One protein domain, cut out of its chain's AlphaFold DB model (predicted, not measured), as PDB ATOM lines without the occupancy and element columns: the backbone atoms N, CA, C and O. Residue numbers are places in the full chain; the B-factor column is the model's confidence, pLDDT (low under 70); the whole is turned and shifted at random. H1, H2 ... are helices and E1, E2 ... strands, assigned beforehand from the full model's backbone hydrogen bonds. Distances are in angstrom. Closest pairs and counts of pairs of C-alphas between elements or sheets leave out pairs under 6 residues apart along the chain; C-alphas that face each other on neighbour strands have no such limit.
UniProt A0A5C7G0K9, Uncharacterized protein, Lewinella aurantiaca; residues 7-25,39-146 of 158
ATOM      1  N   ILE A   7    -143.199-137.786-129.702       94.81
ATOM      2  CA  ILE A   7    -142.357-138.822-129.105       94.81
ATOM      3  C   ILE A   7    -141.626-138.184-127.928       94.81
ATOM      4  O   ILE A   7    -140.960-137.163-128.110       94.81
ATOM      5  N   ALA A   8    -141.709-138.785-126.743       94.50
ATOM      6  CA  ALA A   8    -141.039-138.270-125.555       94.50
ATOM      7  C   ALA A   8    -140.242-139.347-124.808       94.50
ATOM      8  O   ALA A   8    -140.588-140.530-124.794       94.50
ATOM      9  N   LEU A   9    -139.153-138.907-124.179       93.00
ATOM     10  CA  LEU A   9    -138.307-139.710-123.303       93.00
ATOM     11  C   LEU A   9    -138.480-139.190-121.882       93.00
ATOM     12  O   LEU A   9    -138.163-138.040-121.593       93.00
ATOM     13  N   SER A  10    -138.978-140.046-121.007       90.69
ATOM     14  CA  SER A  10    -139.261-139.706-119.611       90.69
ATOM     15  C   SER A  10    -138.121-140.127-118.669       90.69
ATOM     16  O   SER A  10    -137.302-140.981-119.040       90.69
ATOM     17  N   PRO A  11    -138.002-139.529-117.470       87.88
ATOM     18  CA  PRO A  11    -136.956-139.893-116.511       87.88
ATOM     19  C   PRO A  11    -137.026-141.345-116.011       87.88
ATOM     20  O   PRO A  11    -135.982-141.929-115.742       87.88
ATOM     21  N   ASP A  12    -138.211-141.955-115.958       88.44
ATOM     22  CA  ASP A  12    -138.474-143.346-115.538       88.44
ATOM     23  C   ASP A  12    -138.188-144.386-116.642       88.44
ATOM     24  O   ASP A  12    -138.742-145.483-116.668       88.44
ATOM     25  N   GLU A  13    -137.300-144.040-117.574       88.81
ATOM     26  CA  GLU A  13    -136.866-144.883-118.691       88.81
ATOM     27  C   GLU A  13    -137.962-145.290-119.696       88.81
ATOM     28  O   GLU A  13    -137.721-146.141-120.556       88.81
ATOM     29  N   LYS A  14    -139.126-144.628-119.696       91.44
ATOM     30  CA  LYS A  14    -140.200-144.908-120.663       91.44
ATOM     31  C   LYS A  14    -140.094-144.080-121.941       91.44
ATOM     32  O   LYS A  14    -139.665-142.918-121.941       91.44
ATOM     33  N   LEU A  15    -140.470-144.691-123.052       93.75
ATOM     34  CA  LEU A  15    -140.700-144.074-124.349       93.75
ATOM     35  C   LEU A  15    -142.198-143.841-124.509       93.75
ATOM     36  O   LEU A  15    -142.974-144.790-124.542       93.75
ATOM     37  N   TRP A  16    -142.578-142.584-124.662       94.50
ATOM     38  CA  TRP A  16    -143.963-142.177-124.832       94.50
ATOM     39  C   TRP A  16    -144.229-141.884-126.303       94.50
ATOM     40  O   TRP A  16    -143.523-141.076-126.910       94.50
ATOM     41  N   LEU A  17    -145.238-142.540-126.871       94.75
ATOM     42  CA  LEU A  17    -145.721-142.320-128.232       94.75
ATOM     43  C   LEU A  17    -147.132-141.751-128.145       94.75
ATOM     44  O   LEU A  17    -148.057-142.458-127.751       94.75
ATOM     45  N   ILE A  18    -147.278-140.468-128.468       94.38
ATOM     46  CA  ILE A  18    -148.472-139.689-128.144       94.38
ATOM     47  C   ILE A  18    -149.145-139.232-129.433       94.38
ATOM     48  O   ILE A  18    -148.567-138.484-130.220       94.38
ATOM     49  N   GLU A  19    -150.382-139.668-129.622       94.69
ATOM     50  CA  GLU A  19    -151.262-139.217-130.693       94.69
ATOM     51  C   GLU A  19    -152.379-138.356-130.112       94.69
ATOM     52  O   GLU A  19    -153.013-138.739-129.125       94.69
ATOM     53  N   VAL A  20    -152.655-137.221-130.753       91.50
ATOM     54  CA  VAL A  20    -153.691-136.285-130.318       91.50
ATOM     55  C   VAL A  20    -154.853-136.300-131.309       91.50
ATOM     56  O   VAL A  20    -154.690-136.149-132.522       91.50
ATOM     57  N   LYS A  21    -156.073-136.466-130.795       89.94
ATOM     58  CA  LYS A  21    -157.319-136.362-131.557       89.94
ATOM     59  C   LYS A  21    -158.213-135.298-130.962       89.94
ATOM     60  O   LYS A  21    -158.728-135.443-129.861       89.94
ATOM     61  N   ASN A  22    -158.437-134.248-131.737       86.31
ATOM     62  CA  ASN A  22    -159.351-133.188-131.364       86.31
ATOM     63  C   ASN A  22    -160.694-133.387-132.081       86.31
ATOM     64  O   ASN A  22    -160.770-133.275-133.306       86.31
ATOM     65  N   PHE A  23    -161.727-133.712-131.305       83.25
ATOM     66  CA  PHE A  23    -163.112-133.842-131.756       83.25
ATOM     67  C   PHE A  23    -163.974-132.644-131.343       83.25
ATOM     68  O   PHE A  23    -165.181-132.654-131.592       83.25
ATOM     69  N   ARG A  24    -163.392-131.607-130.724       79.69
ATOM     70  CA  ARG A  24    -164.131-130.387-130.398       79.69
ATOM     71  C   ARG A  24    -164.595-129.707-131.691       79.69
ATOM     72  O   ARG A  24    -163.822-129.638-132.655       79.69
ATOM     73  N   PRO A  25    -165.837-129.200-131.732       78.50
ATOM     74  CA  PRO A  25    -166.314-128.458-132.882       78.50
ATOM     75  C   PRO A  25    -165.473-127.200-133.066       78.50
ATOM     76  O   PRO A  25    -165.111-126.534-132.095       78.50
ATOM     77  N   ARG A  39    -166.617-138.450-136.158       81.75
ATOM     78  CA  ARG A  39    -166.068-139.434-135.227       81.75
ATOM     79  C   ARG A  39    -166.232-140.832-135.818       81.75
ATOM     80  O   ARG A  39    -167.340-141.289-136.082       81.75
ATOM     81  N   LYS A  40    -165.112-141.524-136.032       88.56
ATOM     82  CA  LYS A  40    -165.126-142.926-136.476       88.56
ATOM     83  C   LYS A  40    -165.724-143.820-135.391       88.56
ATOM     84  O   LYS A  40    -165.709-143.460-134.213       88.56
ATOM     85  N   THR A  41    -166.174-145.013-135.766       91.19
ATOM     86  CA  THR A  41    -166.523-146.036-134.770       91.19
ATOM     87  C   THR A  41    -165.299-146.372-133.902       91.19
ATOM     88  O   THR A  41    -164.169-146.279-134.404       91.19
ATOM     89  N   PRO A  42    -165.486-146.778-132.632       91.06
ATOM     90  CA  PRO A  42    -164.384-147.107-131.725       91.06
ATOM     91  C   PRO A  42    -163.369-148.083-132.325       91.06
ATOM     92  O   PRO A  42    -162.171-147.816-132.318       91.06
ATOM     93  N   ALA A  43    -163.849-149.163-132.946       93.69
ATOM     94  CA  ALA A  43    -163.005-150.168-133.589       93.69
ATOM     95  C   ALA A  43    -162.176-149.607-134.762       93.69
ATOM     96  O   ALA A  43    -161.001-149.946-134.916       93.69
ATOM     97  N   LEU A  44    -162.763-148.734-135.592       94.12
ATOM     98  CA  LEU A  44    -162.043-148.113-136.708       94.12
ATOM     99  C   LEU A  44    -160.993-147.118-136.213       94.12
ATOM    100  O   LEU A  44    -159.879-147.108-136.735       94.12
ATOM    101  N   LEU A  45    -161.325-146.310-135.202       92.00
ATOM    102  CA  LEU A  45    -160.354-145.409-134.588       92.00
ATOM    103  C   LEU A  45    -159.211-146.209-133.957       92.00
ATOM    104  O   LEU A  45    -158.052-145.940-134.255       92.00
ATOM    105  N   ALA A  46    -159.521-147.233-133.161       92.50
ATOM    106  CA  ALA A  46    -158.524-148.088-132.528       92.50
ATOM    107  C   ALA A  46    -157.563-148.723-133.544       92.50
ATOM    108  O   ALA A  46    -156.353-148.734-133.322       92.50
ATOM    109  N   LYS A  47    -158.078-149.183-134.691       94.62
ATOM    110  CA  LYS A  47    -157.263-149.731-135.784       94.62
ATOM    111  C   LYS A  47    -156.322-148.695-136.402       94.62
ATOM    112  O   LYS A  47    -155.158-148.998-136.670       94.62
ATOM    113  N   ASP A  48    -156.803-147.481-136.641       93.50
ATOM    114  CA  ASP A  48    -155.964-146.407-137.178       93.50
ATOM    115  C   ASP A  48    -154.858-146.014-136.192       93.50
ATOM    116  O   ASP A  48    -153.710-145.791-136.585       93.50
ATOM    117  N   ILE A  49    -155.203-145.943-134.906       93.31
ATOM    118  CA  ILE A  49    -154.292-145.559-133.829       93.31
ATOM    119  C   ILE A  49    -153.226-146.635-133.601       93.31
ATOM    120  O   ILE A  49    -152.037-146.315-133.598       93.31
ATOM    121  N   SER A  50    -153.605-147.913-133.520       92.31
ATOM    122  CA  SER A  50    -152.635-149.012-133.405       92.31
ATOM    123  C   SER A  50    -151.701-149.076-134.617       92.31
ATOM    124  O   SER A  50    -150.494-149.273-134.471       92.31
ATOM    125  N   THR A  51    -152.218-148.796-135.819       94.25
ATOM    126  CA  THR A  51    -151.389-148.677-137.028       94.25
ATOM    127  C   THR A  51    -150.365-147.551-136.888       94.25
ATOM    128  O   THR A  51    -149.188-147.772-137.168       94.25
ATOM    129  N   LYS A  52    -150.763-146.366-136.404       94.12
ATOM    130  CA  LYS A  52    -149.837-145.245-136.145       94.12
ATOM    131  C   LYS A  52    -148.767-145.598-135.114       94.12
ATOM    132  O   LYS A  52    -147.601-145.238-135.284       94.12
ATOM    133  N   PHE A  53    -149.133-146.321-134.064       92.44
ATOM    134  CA  PHE A  53    -148.205-146.774-133.032       92.44
ATOM    135  C   PHE A  53    -147.160-147.749-133.587       92.44
ATOM    136  O   PHE A  53    -145.956-147.538-133.400       92.44
ATOM    137  N   HIS A  54    -147.583-148.744-134.368       92.25
ATOM    138  CA  HIS A  54    -146.670-149.653-135.065       92.25
ATOM    139  C   HIS A  54    -145.782-148.928-136.086       92.25
ATOM    140  O   HIS A  54    -144.563-149.135-136.109       92.25
ATOM    141  N   ASP A  55    -146.366-148.030-136.882       94.44
ATOM    142  CA  ASP A  55    -145.644-147.185-137.834       94.44
ATOM    143  C   ASP A  55    -144.580-146.328-137.133       94.44
ATOM    144  O   ASP A  55    -143.482-146.153-137.659       94.44
ATOM    145  N   SER A  56    -144.857-145.846-135.920       94.94
ATOM    146  CA  SER A  56    -143.922-145.033-135.130       94.94
ATOM    147  C   SER A  56    -142.742-145.845-134.610       94.94
ATOM    148  O   SER A  56    -141.595-145.417-134.747       94.94
ATOM    149  N   LYS A  57    -142.976-147.066-134.108       93.31
ATOM    150  CA  LYS A  57    -141.875-147.987-133.760       93.31
ATOM    151  C   LYS A  57    -141.007-148.286-134.983       93.31
ATOM    152  O   LYS A  57    -139.777-148.284-134.895       93.31
ATOM    153  N   ARG A  58    -141.634-148.502-136.144       93.88
ATOM    154  CA  ARG A  58    -140.927-148.721-137.412       93.88
ATOM    155  C   ARG A  58    -140.129-147.491-137.844       93.88
ATOM    156  O   ARG A  58    -138.978-147.644-138.248       93.88
ATOM    157  N   LEU A  59    -140.691-146.289-137.714       94.81
ATOM    158  CA  LEU A  59    -140.007-145.026-137.996       94.81
ATOM    159  C   LEU A  59    -138.742-144.887-137.150       94.81
ATOM    160  O   LEU A  59    -137.679-144.626-137.702       94.81
ATOM    161  N   ILE A  60    -138.832-145.135-135.840       94.69
ATOM    162  CA  ILE A  60    -137.681-145.076-134.928       94.69
ATOM    163  C   ILE A  60    -136.557-146.007-135.409       94.69
ATOM    164  O   ILE A  60    -135.393-145.606-135.448       94.69
ATOM    165  N   ARG A  61    -136.890-147.232-135.838       93.12
ATOM    166  CA  ARG A  61    -135.912-148.188-136.390       93.12
ATOM    167  C   ARG A  61    -135.278-147.692-137.689       93.12
ATOM    168  O   ARG A  61    -134.071-147.825-137.863       93.12
ATOM    169  N   ILE A  62    -136.074-147.112-138.587       93.75
ATOM    170  CA  ILE A  62    -135.586-146.552-139.856       93.75
ATOM    171  C   ILE A  62    -134.646-145.370-139.597       93.75
ATOM    172  O   ILE A  62    -133.576-145.298-140.203       93.75
ATOM    173  N   VAL A  63    -135.011-144.469-138.681       92.56
ATOM    174  CA  VAL A  63    -134.180-143.317-138.312       92.56
ATOM    175  C   VAL A  63    -132.857-143.782-137.707       92.56
ATOM    176  O   VAL A  63    -131.804-143.322-138.141       92.56
ATOM    177  N   ASP A  64    -132.871-144.733-136.772       91.31
ATOM    178  CA  ASP A  64    -131.637-145.290-136.205       91.31
ATOM    179  C   ASP A  64    -130.748-145.938-137.282       91.31
ATOM    180  O   ASP A  64    -129.556-145.632-137.357       91.31
ATOM    181  N   ALA A  65    -131.323-146.752-138.174       90.88
ATOM    182  CA  ALA A  65    -130.588-147.365-139.280       90.88
ATOM    183  C   ALA A  65    -129.945-146.308-140.197       90.88
ATOM    184  O   ALA A  65    -128.767-146.415-140.546       90.88
ATOM    185  N   TYR A  66    -130.686-145.247-140.525       92.00
ATOM    186  CA  TYR A  66    -130.181-144.120-141.305       92.00
ATOM    187  C   TYR A  66    -129.026-143.390-140.597       92.00
ATOM    188  O   TYR A  66    -127.972-143.134-141.196       92.00
ATOM    189  N   LEU A  67    -129.173-143.089-139.302       89.00
ATOM    190  CA  LEU A  67    -128.126-142.428-138.518       89.00
ATOM    191  C   LEU A  67    -126.860-143.295-138.456       89.00
ATOM    192  O   LEU A  67    -125.753-142.781-138.646       89.00
ATOM    193  N   ARG A  68    -127.020-144.614-138.315       87.50
ATOM    194  CA  ARG A  68    -125.935-145.604-138.372       87.50
ATOM    195  C   ARG A  68    -125.380-145.830-139.777       87.50
ATOM    196  O   ARG A  68    -124.424-146.580-139.908       87.50
ATOM    197  N   GLY A  69    -125.873-145.192-140.834       87.31
ATOM    198  CA  GLY A  69    -125.295-145.335-142.178       87.31
ATOM    199  C   GLY A  69    -123.838-144.852-142.294       87.31
ATOM    200  O   GLY A  69    -123.107-145.313-143.161       87.31
ATOM    201  N   ASN A  70    -123.385-143.965-141.399       88.81
ATOM    202  CA  ASN A  70    -122.037-143.386-141.417       88.81
ATOM    203  C   ASN A  70    -121.220-143.861-140.203       88.81
ATOM    204  O   ASN A  70    -121.695-143.766-139.070       88.81
ATOM    205  N   TRP A  71    -119.983-144.315-140.427       86.62
ATOM    206  CA  TRP A  71    -119.080-144.833-139.390       86.62
ATOM    207  C   TRP A  71    -118.851-143.862-138.219       86.62
ATOM    208  O   TRP A  71    -118.956-144.254-137.059       86.62
ATOM    209  N   TRP A  72    -118.638-142.572-138.495       86.62
ATOM    210  CA  TRP A  72    -118.463-141.557-137.450       86.62
ATOM    211  C   TRP A  72    -119.721-141.384-136.598       86.62
ATOM    212  O   TRP A  72    -119.652-141.241-135.375       86.62
ATOM    213  N   ARG A  73    -120.895-141.449-137.237       87.06
ATOM    214  CA  ARG A  73    -122.179-141.407-136.530       87.06
ATOM    215  C   ARG A  73    -122.399-142.676-135.711       87.06
ATOM    216  O   ARG A  73    -122.860-142.563-134.582       87.06
ATOM    217  N   ARG A  74    -122.006-143.858-136.208       85.62
ATOM    218  CA  ARG A  74    -122.050-145.116-135.435       85.62
ATOM    219  C   ARG A  74    -121.255-145.000-134.142       85.62
ATOM    220  O   ARG A  74    -121.790-145.332-133.091       85.62
ATOM    221  N   PHE A  75    -120.028-144.488-134.213       87.06
ATOM    222  CA  PHE A  75    -119.201-144.297-133.023       87.06
ATOM    223  C   PHE A  75    -119.848-143.316-132.037       87.06
ATOM    224  O   PHE A  75    -119.958-143.606-130.849       87.06
ATOM    225  N   ARG A  76    -120.371-142.186-132.533       85.88
ATOM    226  CA  ARG A  76    -121.093-141.213-131.701       85.88
ATOM    227  C   ARG A  76    -122.338-141.821-131.030       85.88
ATOM    228  O   ARG A  76    -122.586-141.551-129.860       85.88
ATOM    229  N   LEU A  77    -123.110-142.651-131.735       85.06
ATOM    230  CA  LEU A  77    -124.277-143.352-131.180       85.06
ATOM    231  C   LEU A  77    -123.872-144.425-130.158       85.06
ATOM    232  O   LEU A  77    -124.510-144.545-129.112       85.06
ATOM    233  N   TRP A  78    -122.802-145.177-130.430       86.00
ATOM    234  CA  TRP A  78    -122.229-146.136-129.484       86.00
ATOM    235  C   TRP A  78    -121.807-145.439-128.188       86.00
ATOM    236  O   TRP A  78    -122.195-145.879-127.109       86.00
ATOM    237  N   TRP A  79    -121.130-144.293-128.291       86.31
ATOM    238  CA  TRP A  79    -120.744-143.479-127.141       86.31
ATOM    239  C   TRP A  79    -121.944-143.061-126.282       86.31
ATOM    240  O   TRP A  79    -121.906-143.203-125.061       86.31
ATOM    241  N   TYR A  80    -123.034-142.585-126.896       85.50
ATOM    242  CA  TYR A  80    -124.251-142.233-126.152       85.50
ATOM    243  C   TYR A  80    -124.896-143.443-125.474       85.50
ATOM    244  O   TYR A  80    -125.287-143.351-124.311       85.50
ATOM    245  N   THR A  81    -124.940-144.579-126.172       80.75
ATOM    246  CA  THR A  81    -125.486-145.835-125.640       80.75
ATOM    247  C   THR A  81    -124.672-146.325-124.438       80.75
ATOM    248  O   THR A  81    -125.238-146.761-123.439       80.75
ATOM    249  N   TRP A  82    -123.342-146.207-124.508       84.06
ATOM    250  CA  TRP A  82    -122.430-146.581-123.430       84.06
ATOM    251  C   TRP A  82    -122.553-145.652-122.223       84.06
ATOM    252  O   TRP A  82    -122.637-146.105-121.085       84.06
ATOM    253  N   ARG A  83    -122.560-144.334-122.457       83.19
ATOM    254  CA  ARG A  83    -122.500-143.344-121.376       83.19
ATOM    255  C   ARG A  83    -123.762-143.345-120.514       83.19
ATOM    256  O   ARG A  83    -123.671-142.926-119.365       83.19
ATOM    257  N   ARG A  84    -124.918-143.744-121.071       77.69
ATOM    258  CA  ARG A  84    -126.248-143.724-120.420       77.69
ATOM    259  C   ARG A  84    -126.586-142.399-119.717       77.69
ATOM    260  O   ARG A  84    -127.413-142.356-118.815       77.69
ATOM    261  N   LYS A  85    -125.939-141.298-120.115       84.94
ATOM    262  CA  LYS A  85    -126.166-139.966-119.549       84.94
ATOM    263  C   LYS A  85    -127.131-139.189-120.439       84.94
ATOM    264  O   LYS A  85    -126.900-139.176-121.652       84.94
ATOM    265  N   PRO A  86    -128.152-138.525-119.866       86.31
ATOM    266  CA  PRO A  86    -129.042-137.663-120.625       86.31
ATOM    267  C   PRO A  86    -128.291-136.560-121.372       86.31
ATOM    268  O   PRO A  86    -127.370-135.944-120.835       86.31
ATOM    269  N   ALA A  87    -128.700-136.308-122.613       88.69
ATOM    270  CA  ALA A  87    -128.216-135.197-123.426       88.69
ATOM    271  C   ALA A  87    -129.407-134.568-124.175       88.69
ATOM    272  O   ALA A  87    -129.543-134.774-125.383       88.69
ATOM    273  N   PRO A  88    -130.279-133.817-123.471       83.88
ATOM    274  CA  PRO A  88    -131.578-133.373-123.992       83.88
ATOM    275  C   PRO A  88    -131.470-132.510-125.256       83.88
ATOM    276  O   PRO A  88    -132.349-132.548-126.105       83.88
ATOM    277  N   ASN A  89    -130.347-131.810-125.438       89.00
ATOM    278  CA  ASN A  89    -130.101-130.954-126.603       89.00
ATOM    279  C   ASN A  89    -129.511-131.706-127.813       89.00
ATOM    280  O   ASN A  89    -129.134-131.086-128.805       89.00
ATOM    281  N   SER A  90    -129.351-133.033-127.740       90.38
ATOM    282  CA  SER A  90    -128.741-133.827-128.809       90.38
ATOM    283  C   SER A  90    -129.753-134.727-129.509       90.38
ATOM    284  O   SER A  90    -130.158-135.759-128.978       90.38
ATOM    285  N   ASN A  91    -130.041-134.418-130.776       90.69
ATOM    286  CA  ASN A  91    -130.869-135.269-131.638       90.69
ATOM    287  C   ASN A  91    -130.315-136.699-131.755       90.69
ATOM    288  O   ASN A  91    -131.072-137.662-131.806       90.69
ATOM    289  N   TYR A  92    -128.988-136.859-131.772       90.56
ATOM    290  CA  TYR A  92    -128.353-138.178-131.836       90.56
ATOM    291  C   TYR A  92    -128.616-139.007-130.582       90.56
ATOM    292  O   TYR A  92    -128.925-140.190-130.693       90.56
ATOM    293  N   TRP A  93    -128.488-138.387-129.406       92.00
ATOM    294  CA  TRP A  93    -128.806-139.047-128.147       92.00
ATOM    295  C   TRP A  93    -130.290-139.403-128.083       92.00
ATOM    296  O   TRP A  93    -130.610-140.548-127.786       92.00
ATOM    297  N   PHE A  94    -131.175-138.467-128.445       94.00
ATOM    298  CA  PHE A  94    -132.620-138.690-128.444       94.00
ATOM    299  C   PHE A  94    -133.004-139.913-129.281       94.00
ATOM    300  O   PHE A  94    -133.657-140.821-128.778       94.00
ATOM    301  N   TRP A  95    -132.555-139.988-130.539       93.75
ATOM    302  CA  TRP A  95    -132.900-141.114-131.412       93.75
ATOM    303  C   TRP A  95    -132.244-142.430-130.984       93.75
ATOM    304  O   TRP A  95    -132.877-143.477-131.105       93.75
ATOM    305  N   ALA A  96    -131.019-142.395-130.446       91.38
ATOM    306  CA  ALA A  96    -130.378-143.583-129.881       91.38
ATOM    307  C   ALA A  96    -131.158-144.127-128.675       91.38
ATOM    308  O   ALA A  96    -131.399-145.328-128.571       91.38
ATOM    309  N   GLU A  97    -131.580-143.235-127.781       92.75
ATOM    310  CA  GLU A  97    -132.298-143.588-126.563       92.75
ATOM    311  C   GLU A  97    -133.740-144.020-126.862       92.75
ATOM    312  O   GLU A  97    -134.202-145.030-126.333       92.75
ATOM    313  N   ALA A  98    -134.423-143.346-127.791       94.38
ATOM    314  CA  ALA A  98    -135.724-143.776-128.300       94.38
ATOM    315  C   ALA A  98    -135.636-145.165-128.940       94.38
ATOM    316  O   ALA A  98    -136.472-146.023-128.664       94.38
ATOM    317  N   ARG A  99    -134.597-145.434-129.746       93.38
ATOM    318  CA  ARG A  99    -134.357-146.762-130.326       93.38
ATOM    319  C   ARG A  99    -134.165-147.824-129.250       93.38
ATOM    320  O   ARG A  99    -134.766-148.890-129.383       93.38
ATOM    321  N   ARG A 100    -133.347-147.534-128.231       91.12
ATOM    322  CA  ARG A 100    -133.061-148.436-127.105       91.12
ATOM    323  C   ARG A 100    -134.335-148.784-126.339       91.12
ATOM    324  O   ARG A 100    -134.611-149.959-126.140       91.12
ATOM    325  N   ARG A 101    -135.123-147.779-125.947       91.50
ATOM    326  CA  ARG A 101    -136.378-147.981-125.204       91.50
ATOM    327  C   ARG A 101    -137.460-148.652-126.047       91.50
ATOM    328  O   ARG A 101    -138.238-149.423-125.517       91.50
ATOM    329  N   CYS A 102    -137.476-148.413-127.359       91.31
ATOM    330  CA  CYS A 102    -138.412-149.047-128.291       91.31
ATOM    331  C   CYS A 102    -138.199-150.570-128.440       91.31
ATOM    332  O   CYS A 102    -139.139-151.276-128.814       91.31
ATOM    333  N   ASP A 103    -136.987-151.079-128.182       87.69
ATOM    334  CA  ASP A 103    -136.711-152.528-128.183       87.69
ATOM    335  C   ASP A 103    -137.206-153.248-126.929       87.69
ATOM    336  O   ASP A 103    -137.456-154.449-126.992       87.69
ATOM    337  N   ASP A 104    -137.369-152.535-125.816       85.44
ATOM    338  CA  ASP A 104    -137.929-153.095-124.593       85.44
ATOM    339  C   ASP A 104    -139.437-152.833-124.564       85.44
ATOM    340  O   ASP A 104    -139.890-151.706-124.356       85.44
ATOM    341  N   THR A 105    -140.232-153.877-124.800       72.88
ATOM    342  CA  THR A 105    -141.696-153.775-124.872       72.88
ATOM    343  C   THR A 105    -142.322-153.246-123.586       72.88
ATOM    344  O   THR A 105    -143.344-152.577-123.659       72.88
ATOM    345  N   HIS A 106    -141.683-153.427-122.426       78.06
ATOM    346  CA  HIS A 106    -142.197-152.915-121.151       78.06
ATOM    347  C   HIS A 106    -141.937-151.419-120.959       78.06
ATOM    348  O   HIS A 106    -142.437-150.818-120.002       78.06
ATOM    349  N   ASN A 107    -141.143-150.808-121.841       85.00
ATOM    350  CA  ASN A 107    -140.754-149.406-121.753       85.00
ATOM    351  C   ASN A 107    -141.455-148.519-122.772       85.00
ATOM    352  O   ASN A 107    -141.126-147.339-122.839       85.00
ATOM    353  N   VAL A 108    -142.418-149.033-123.538       90.50
ATOM    354  CA  VAL A 108    -143.191-148.219-124.478       90.50
ATOM    355  C   VAL A 108    -144.589-147.967-123.926       90.50
ATOM    356  O   VAL A 108    -145.336-148.898-123.632       90.50
ATOM    357  N   ILE A 109    -144.932-146.687-123.804       90.62
ATOM    358  CA  ILE A 109    -146.253-146.219-123.404       90.62
ATOM    359  C   ILE A 109    -146.885-145.519-124.600       90.62
ATOM    360  O   ILE A 109    -146.336-144.566-125.159       90.62
ATOM    361  N   PHE A 110    -148.053-146.000-124.988       91.50
ATOM    362  CA  PHE A 110    -148.864-145.438-126.047       91.50
ATOM    363  C   PHE A 110    -149.945-144.567-125.442       91.50
ATOM    364  O   PHE A 110    -150.720-145.019-124.602       91.50
ATOM    365  N   VAL A 111    -150.008-143.320-125.881       92.25
ATOM    366  CA  VAL A 111    -150.998-142.366-125.407       92.25
ATOM    367  C   VAL A 111    -151.868-141.947-126.572       92.25
ATOM    368  O   VAL A 111    -151.375-141.434-127.577       92.25
ATOM    369  N   LEU A 112    -153.170-142.140-126.417       91.56
ATOM    370  CA  LEU A 112    -154.173-141.472-127.227       91.56
ATOM    371  C   LEU A 112    -154.797-140.369-126.373       91.56
ATOM    372  O   LEU A 112    -155.547-140.646-125.439       91.56
ATOM    373  N   TRP A 113    -154.481-139.121-126.699       89.88
ATOM    374  CA  TRP A 113    -155.116-137.955-126.100       89.88
ATOM    375  C   TRP A 113    -156.323-137.560-126.942       89.88
ATOM    376  O   TRP A 113    -156.166-137.184-128.105       89.88
ATOM    377  N   MET A 114    -157.523-137.622-126.372       86.06
ATOM    378  CA  MET A 114    -158.752-137.207-127.041       86.06
ATOM    379  C   MET A 114    -159.329-135.951-126.396       86.06
ATOM    380  O   MET A 114    -159.544-135.886-125.192       86.06
ATOM    381  N   GLU A 115    -159.606-134.941-127.209       83.25
ATOM    382  CA  GLU A 115    -160.378-133.775-126.786       83.25
ATOM    383  C   GLU A 115    -161.800-133.935-127.299       83.25
ATOM    384  O   GLU A 115    -162.060-133.784-128.498       83.25
ATOM    385  N   THR A 116    -162.713-134.289-126.404       74.44
ATOM    386  CA  THR A 116    -164.086-134.657-126.746       74.44
ATOM    387  C   THR A 116    -165.071-133.703-126.076       74.44
ATOM    388  O   THR A 116    -164.957-133.454-124.883       74.44
ATOM    389  N   PRO A 117    -166.018-133.110-126.827       65.25
ATOM    390  CA  PRO A 117    -166.958-132.125-126.283       65.25
ATOM    391  C   PRO A 117    -168.132-132.756-125.507       65.25
ATOM    392  O   PRO A 117    -168.824-132.063-124.766       65.25
ATOM    393  N   GLU A 118    -168.404-134.048-125.703       64.56
ATOM    394  CA  GLU A 118    -169.586-134.749-125.183       64.56
ATOM    395  C   GLU A 118    -169.271-135.513-123.888       64.56
ATOM    396  O   GLU A 118    -168.240-136.175-123.787       64.56
ATOM    397  N   ARG A 119    -170.189-135.485-122.906       57.09
ATOM    398  CA  ARG A 119    -170.072-136.281-121.669       57.09
ATOM    399  C   ARG A 119    -170.033-137.786-121.965       57.09
ATOM    400  O   ARG A 119    -170.819-138.268-122.773       57.09
ATOM    401  N   LYS A 120    -169.173-138.500-121.220       60.69
ATOM    402  CA  LYS A 120    -168.964-139.964-121.172       60.69
ATOM    403  C   LYS A 120    -170.098-140.802-121.785       60.69
ATOM    404  O   LYS A 120    -171.072-141.128-121.112       60.69
ATOM    405  N   THR A 121    -169.902-141.233-123.028       66.25
ATOM    406  CA  THR A 121    -170.745-142.236-123.703       66.25
ATOM    407  C   THR A 121    -170.141-143.645-123.672       66.25
ATOM    408  O   THR A 121    -170.634-144.526-124.360       66.25
ATOM    409  N   GLY A 122    -169.051-143.869-122.922       79.69
ATOM    410  CA  GLY A 122    -168.289-145.129-122.947       79.69
ATOM    411  C   GLY A 122    -167.374-145.286-124.170       79.69
ATOM    412  O   GLY A 122    -166.546-146.188-124.200       79.69
ATOM    413  N   TYR A 123    -167.451-144.363-125.138       85.31
ATOM    414  CA  TYR A 123    -166.657-144.390-126.370       85.31
ATOM    415  C   TYR A 123    -165.153-144.548-126.116       85.31
ATOM    416  O   TYR A 123    -164.497-145.356-126.767       85.31
ATOM    417  N   ASP A 124    -164.595-143.785-125.176       83.75
ATOM    418  CA  ASP A 124    -163.152-143.799-124.916       83.75
ATOM    419  C   ASP A 124    -162.699-145.130-124.315       83.75
ATOM    420  O   ASP A 124    -161.619-145.620-124.648       83.75
ATOM    421  N   ASP A 125    -163.547-145.730-123.478       84.69
ATOM    422  CA  ASP A 125    -163.293-147.022-122.850       84.69
ATOM    423  C   ASP A 125    -163.379-148.146-123.899       84.69
ATOM    424  O   ASP A 125    -162.532-149.039-123.925       84.69
ATOM    425  N   GLU A 126    -164.331-148.062-124.838       89.88
ATOM    426  CA  GLU A 126    -164.417-148.971-125.988       89.88
ATOM    427  C   GLU A 126    -163.202-148.844-126.917       89.88
ATOM    428  O   GLU A 126    -162.633-149.850-127.350       89.88
ATOM    429  N   VAL A 127    -162.760-147.616-127.204       89.94
ATOM    430  CA  VAL A 127    -161.532-147.373-127.974       89.94
ATOM    431  C   VAL A 127    -160.329-147.962-127.246       89.94
ATOM    432  O   VAL A 127    -159.539-148.667-127.871       89.94
ATOM    433  N   ALA A 128    -160.193-147.722-125.940       87.31
ATOM    434  CA  ALA A 128    -159.102-148.263-125.133       87.31
ATOM    435  C   ALA A 128    -159.080-149.796-125.172       87.31
ATOM    436  O   ALA A 128    -158.031-150.385-125.434       87.31
ATOM    437  N   ALA A 129    -160.237-150.439-124.989       88.94
ATOM    438  CA  ALA A 129    -160.374-151.890-125.048       88.94
ATOM    439  C   ALA A 129    -159.963-152.448-126.418       88.94
ATOM    440  O   ALA A 129    -159.196-153.410-126.493       88.94
ATOM    441  N   HIS A 130    -160.408-151.819-127.509       92.56
ATOM    442  CA  HIS A 130    -160.013-152.228-128.854       92.56
ATOM    443  C   HIS A 130    -158.530-151.992-129.138       92.56
ATOM    444  O   HIS A 130    -157.906-152.830-129.783       92.56
ATOM    445  N   ILE A 131    -157.939-150.886-128.670       89.38
ATOM    446  CA  ILE A 131    -156.497-150.660-128.832       89.38
ATOM    447  C   ILE A 131    -155.735-151.748-128.077       89.38
ATOM    448  O   ILE A 131    -154.889-152.394-128.681       89.38
ATOM    449  N   LEU A 132    -156.067-152.021-126.812       87.56
ATOM    450  CA  LEU A 132    -155.401-153.059-126.015       87.56
ATOM    451  C   LEU A 132    -155.429-154.440-126.691       87.56
ATOM    452  O   LEU A 132    -154.432-155.151-126.648       87.56
ATOM    453  N   GLN A 133    -156.524-154.797-127.370       89.19
ATOM    454  CA  GLN A 133    -156.626-156.045-128.143       89.19
ATOM    455  C   GLN A 133    -155.727-156.082-129.391       89.19
ATOM    456  O   GLN A 133    -155.379-157.161-129.868       89.19
ATOM    457  N   LEU A 134    -155.388-154.919-129.952       89.06
ATOM    458  CA  LEU A 134    -154.582-154.781-131.167       89.06
ATOM    459  C   LEU A 134    -153.086-154.571-130.879       89.06
ATOM    460  O   LEU A 134    -152.284-154.611-131.816       89.06
ATOM    461  N   MET A 135    -152.720-154.324-129.620       82.75
ATOM    462  CA  MET A 135    -151.341-154.098-129.181       82.75
ATOM    463  C   MET A 135    -150.692-155.393-128.673       82.75
ATOM    464  O   MET A 135    -151.369-156.363-128.333       82.75
ATOM    465  N   GLY A 136    -149.356-155.434-128.664       72.62
ATOM    466  CA  GLY A 136    -148.607-156.613-128.234       72.62
ATOM    467  C   GLY A 136    -148.569-156.768-126.713       72.62
ATOM    468  O   GLY A 136    -148.732-155.808-125.962       72.62
ATOM    469  N   THR A 137    -148.295-157.984-126.237       72.25
ATOM    470  CA  THR A 137    -148.092-158.250-124.806       72.25
ATOM    471  C   THR A 137    -146.992-157.348-124.230       72.25
ATOM    472  O   THR A 137    -145.862-157.354-124.722       72.25
ATOM    473  N   GLY A 138    -147.319-156.602-123.171       70.62
ATOM    474  CA  GLY A 138    -146.395-155.701-122.467       70.62
ATOM    475  C   GLY A 138    -146.495-154.226-122.870       70.62
ATOM    476  O   GLY A 138    -146.001-153.378-122.128       70.62
ATOM    477  N   ASP A 139    -147.171-153.911-123.979       78.62
ATOM    478  CA  ASP A 139    -147.435-152.531-124.389       78.62
ATOM    479  C   ASP A 139    -148.453-151.878-123.429       78.62
ATOM    480  O   ASP A 139    -149.511-152.441-123.140       78.62
ATOM    481  N   GLN A 140    -148.152-150.674-122.933       83.50
ATOM    482  CA  GLN A 140    -149.070-149.918-122.071       83.50
ATOM    483  C   GLN A 140    -149.850-148.898-122.895       83.50
ATOM    484  O   GLN A 140    -149.248-148.132-123.646       83.50
ATOM    485  N   VAL A 141    -151.172-148.852-122.740       83.19
ATOM    486  CA  VAL A 141    -152.042-147.921-123.469       83.19
ATOM    487  C   VAL A 141    -152.764-147.024-122.479       83.19
ATOM    488  O   VAL A 141    -153.441-147.504-121.574       83.19
ATOM    489  N   ILE A 142    -152.643-145.718-122.682       84.69
ATOM    490  CA  ILE A 142    -153.356-144.693-121.930       84.69
ATOM    491  C   ILE A 142    -154.253-143.951-122.911       84.69
ATOM    492  O   ILE A 142    -153.781-143.340-123.870       84.69
ATOM    493  N   VAL A 143    -155.556-143.995-122.659       81.31
ATOM    494  CA  VAL A 143    -156.527-143.147-123.346       81.31
ATOM    495  C   VAL A 143    -156.915-142.041-122.377       81.31
ATOM    496  O   VAL A 143    -157.561-142.297-121.361       81.31
ATOM    497  N   ALA A 144    -156.444-140.830-122.654       80.31
ATOM    498  CA  ALA A 144    -156.652-139.666-121.804       80.31
ATOM    499  C   ALA A 144    -157.615-138.687-122.471       80.31
ATOM    500  O   ALA A 144    -157.591-138.510-123.690       80.31
ATOM    501  N   GLU A 145    -158.435-138.034-121.655       75.50
ATOM    502  CA  GLU A 145    -159.341-136.974-122.084       75.50
ATOM    503  C   GLU A 145    -158.859-135.652-121.483       75.50
ATOM    504  O   GLU A 145    -158.555-135.598-120.290       75.50
ATOM    505  N   GLY A 146    -158.770-134.603-122.306       62.97
ATOM    506  CA  GLY A 146    -158.143-133.334-121.912       62.97
ATOM    507  C   GLY A 146    -158.777-132.628-120.703       62.97
ATOM    508  O   GLY A 146    -158.090-131.854-120.044       62.97
TER     509      GLY A 146
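This is residues 7 to 25 and 39 to 146 of the 158 residues of an uncharacterized protein of Lewinella aurantiaca (UniProt A0A5C7G0K9). What shape do these atoms make? A twisted wall of four strands has H1, H3 and H4 packed on one face, two layers in all, and the long H1 runs on past the sheet to H2, which packs on H3 at one end of the rod. What is it built of? The 127 printed residues include four named helices and four named strands, E1 E2 H1 H2 H3 E3 H4 E4 along the chain, of mixed class; the mixed sheet's order is E1, E2, E3, E4. How large is it? It is only just loose, close to compact, with a radius of gyration of the C-alphas of 16.8 A, and spans 53 by 26 by 23 A.

How do the strands pair? E1, residues 7 to 9, and E2, residues 15 to 22, form an antiparallel hairpin, with N 8 and O 16 within hydrogen-bond range at 2.9 A. E3, residues 108 to 115, is parallel to E2, with N 111 and O 17 at 2.8 A, and to E4, residues 140 to 145, with N 142 and O 110 at 2.8 A. What is on the sheet? On the same face are H1, residues 42 to 67, slantwise to E3 at 47 degrees on the local plane, H3, residues 91 to 103, across E1 at 89 degrees on the local plane, and H4, residues 123 to 134, along E4 at 16 degrees on the local plane. E3, H4 and E4 form a strand-helix-strand unit, two parallel neighbour strands with a helix between, its crossover right-handed. How do the helices meet? H1 touches H4 with its residues 42 to 50 alone, the closest C-alphas being those of Pro 42 and Val 127, 4.7 A, and H3 with residues 57 to 67 alone, closest at Ile 60 and Arg 99, C-alphas 5.9 A apart. H2, residues 71 to 83, is not on the sheet and touches H3, closest at the C-alphas of Tyr 80 and Trp 93, 5.9 A; in these four helices every O i to N i+4 pair is within hydrogen-bond range.

Where are the ends? E1 begins with C-alpha 7 at (-142.357, -138.822, -129.105), and E4 ends with C-alpha 145 at (-159.341, -136.974, -122.084). Which elements are long? From first to last C-alpha H1 measures 37.2 A, E2 22.7 A and E3 22.6 A.

Is anything cut? Residues 26 to 38 are not printed, and C-alphas 25 and 39 are 11.2 A apart; of the links printed whole, none is long. Where is confidence low? Residues 117 to 121 and 146 have pLDDT under 70.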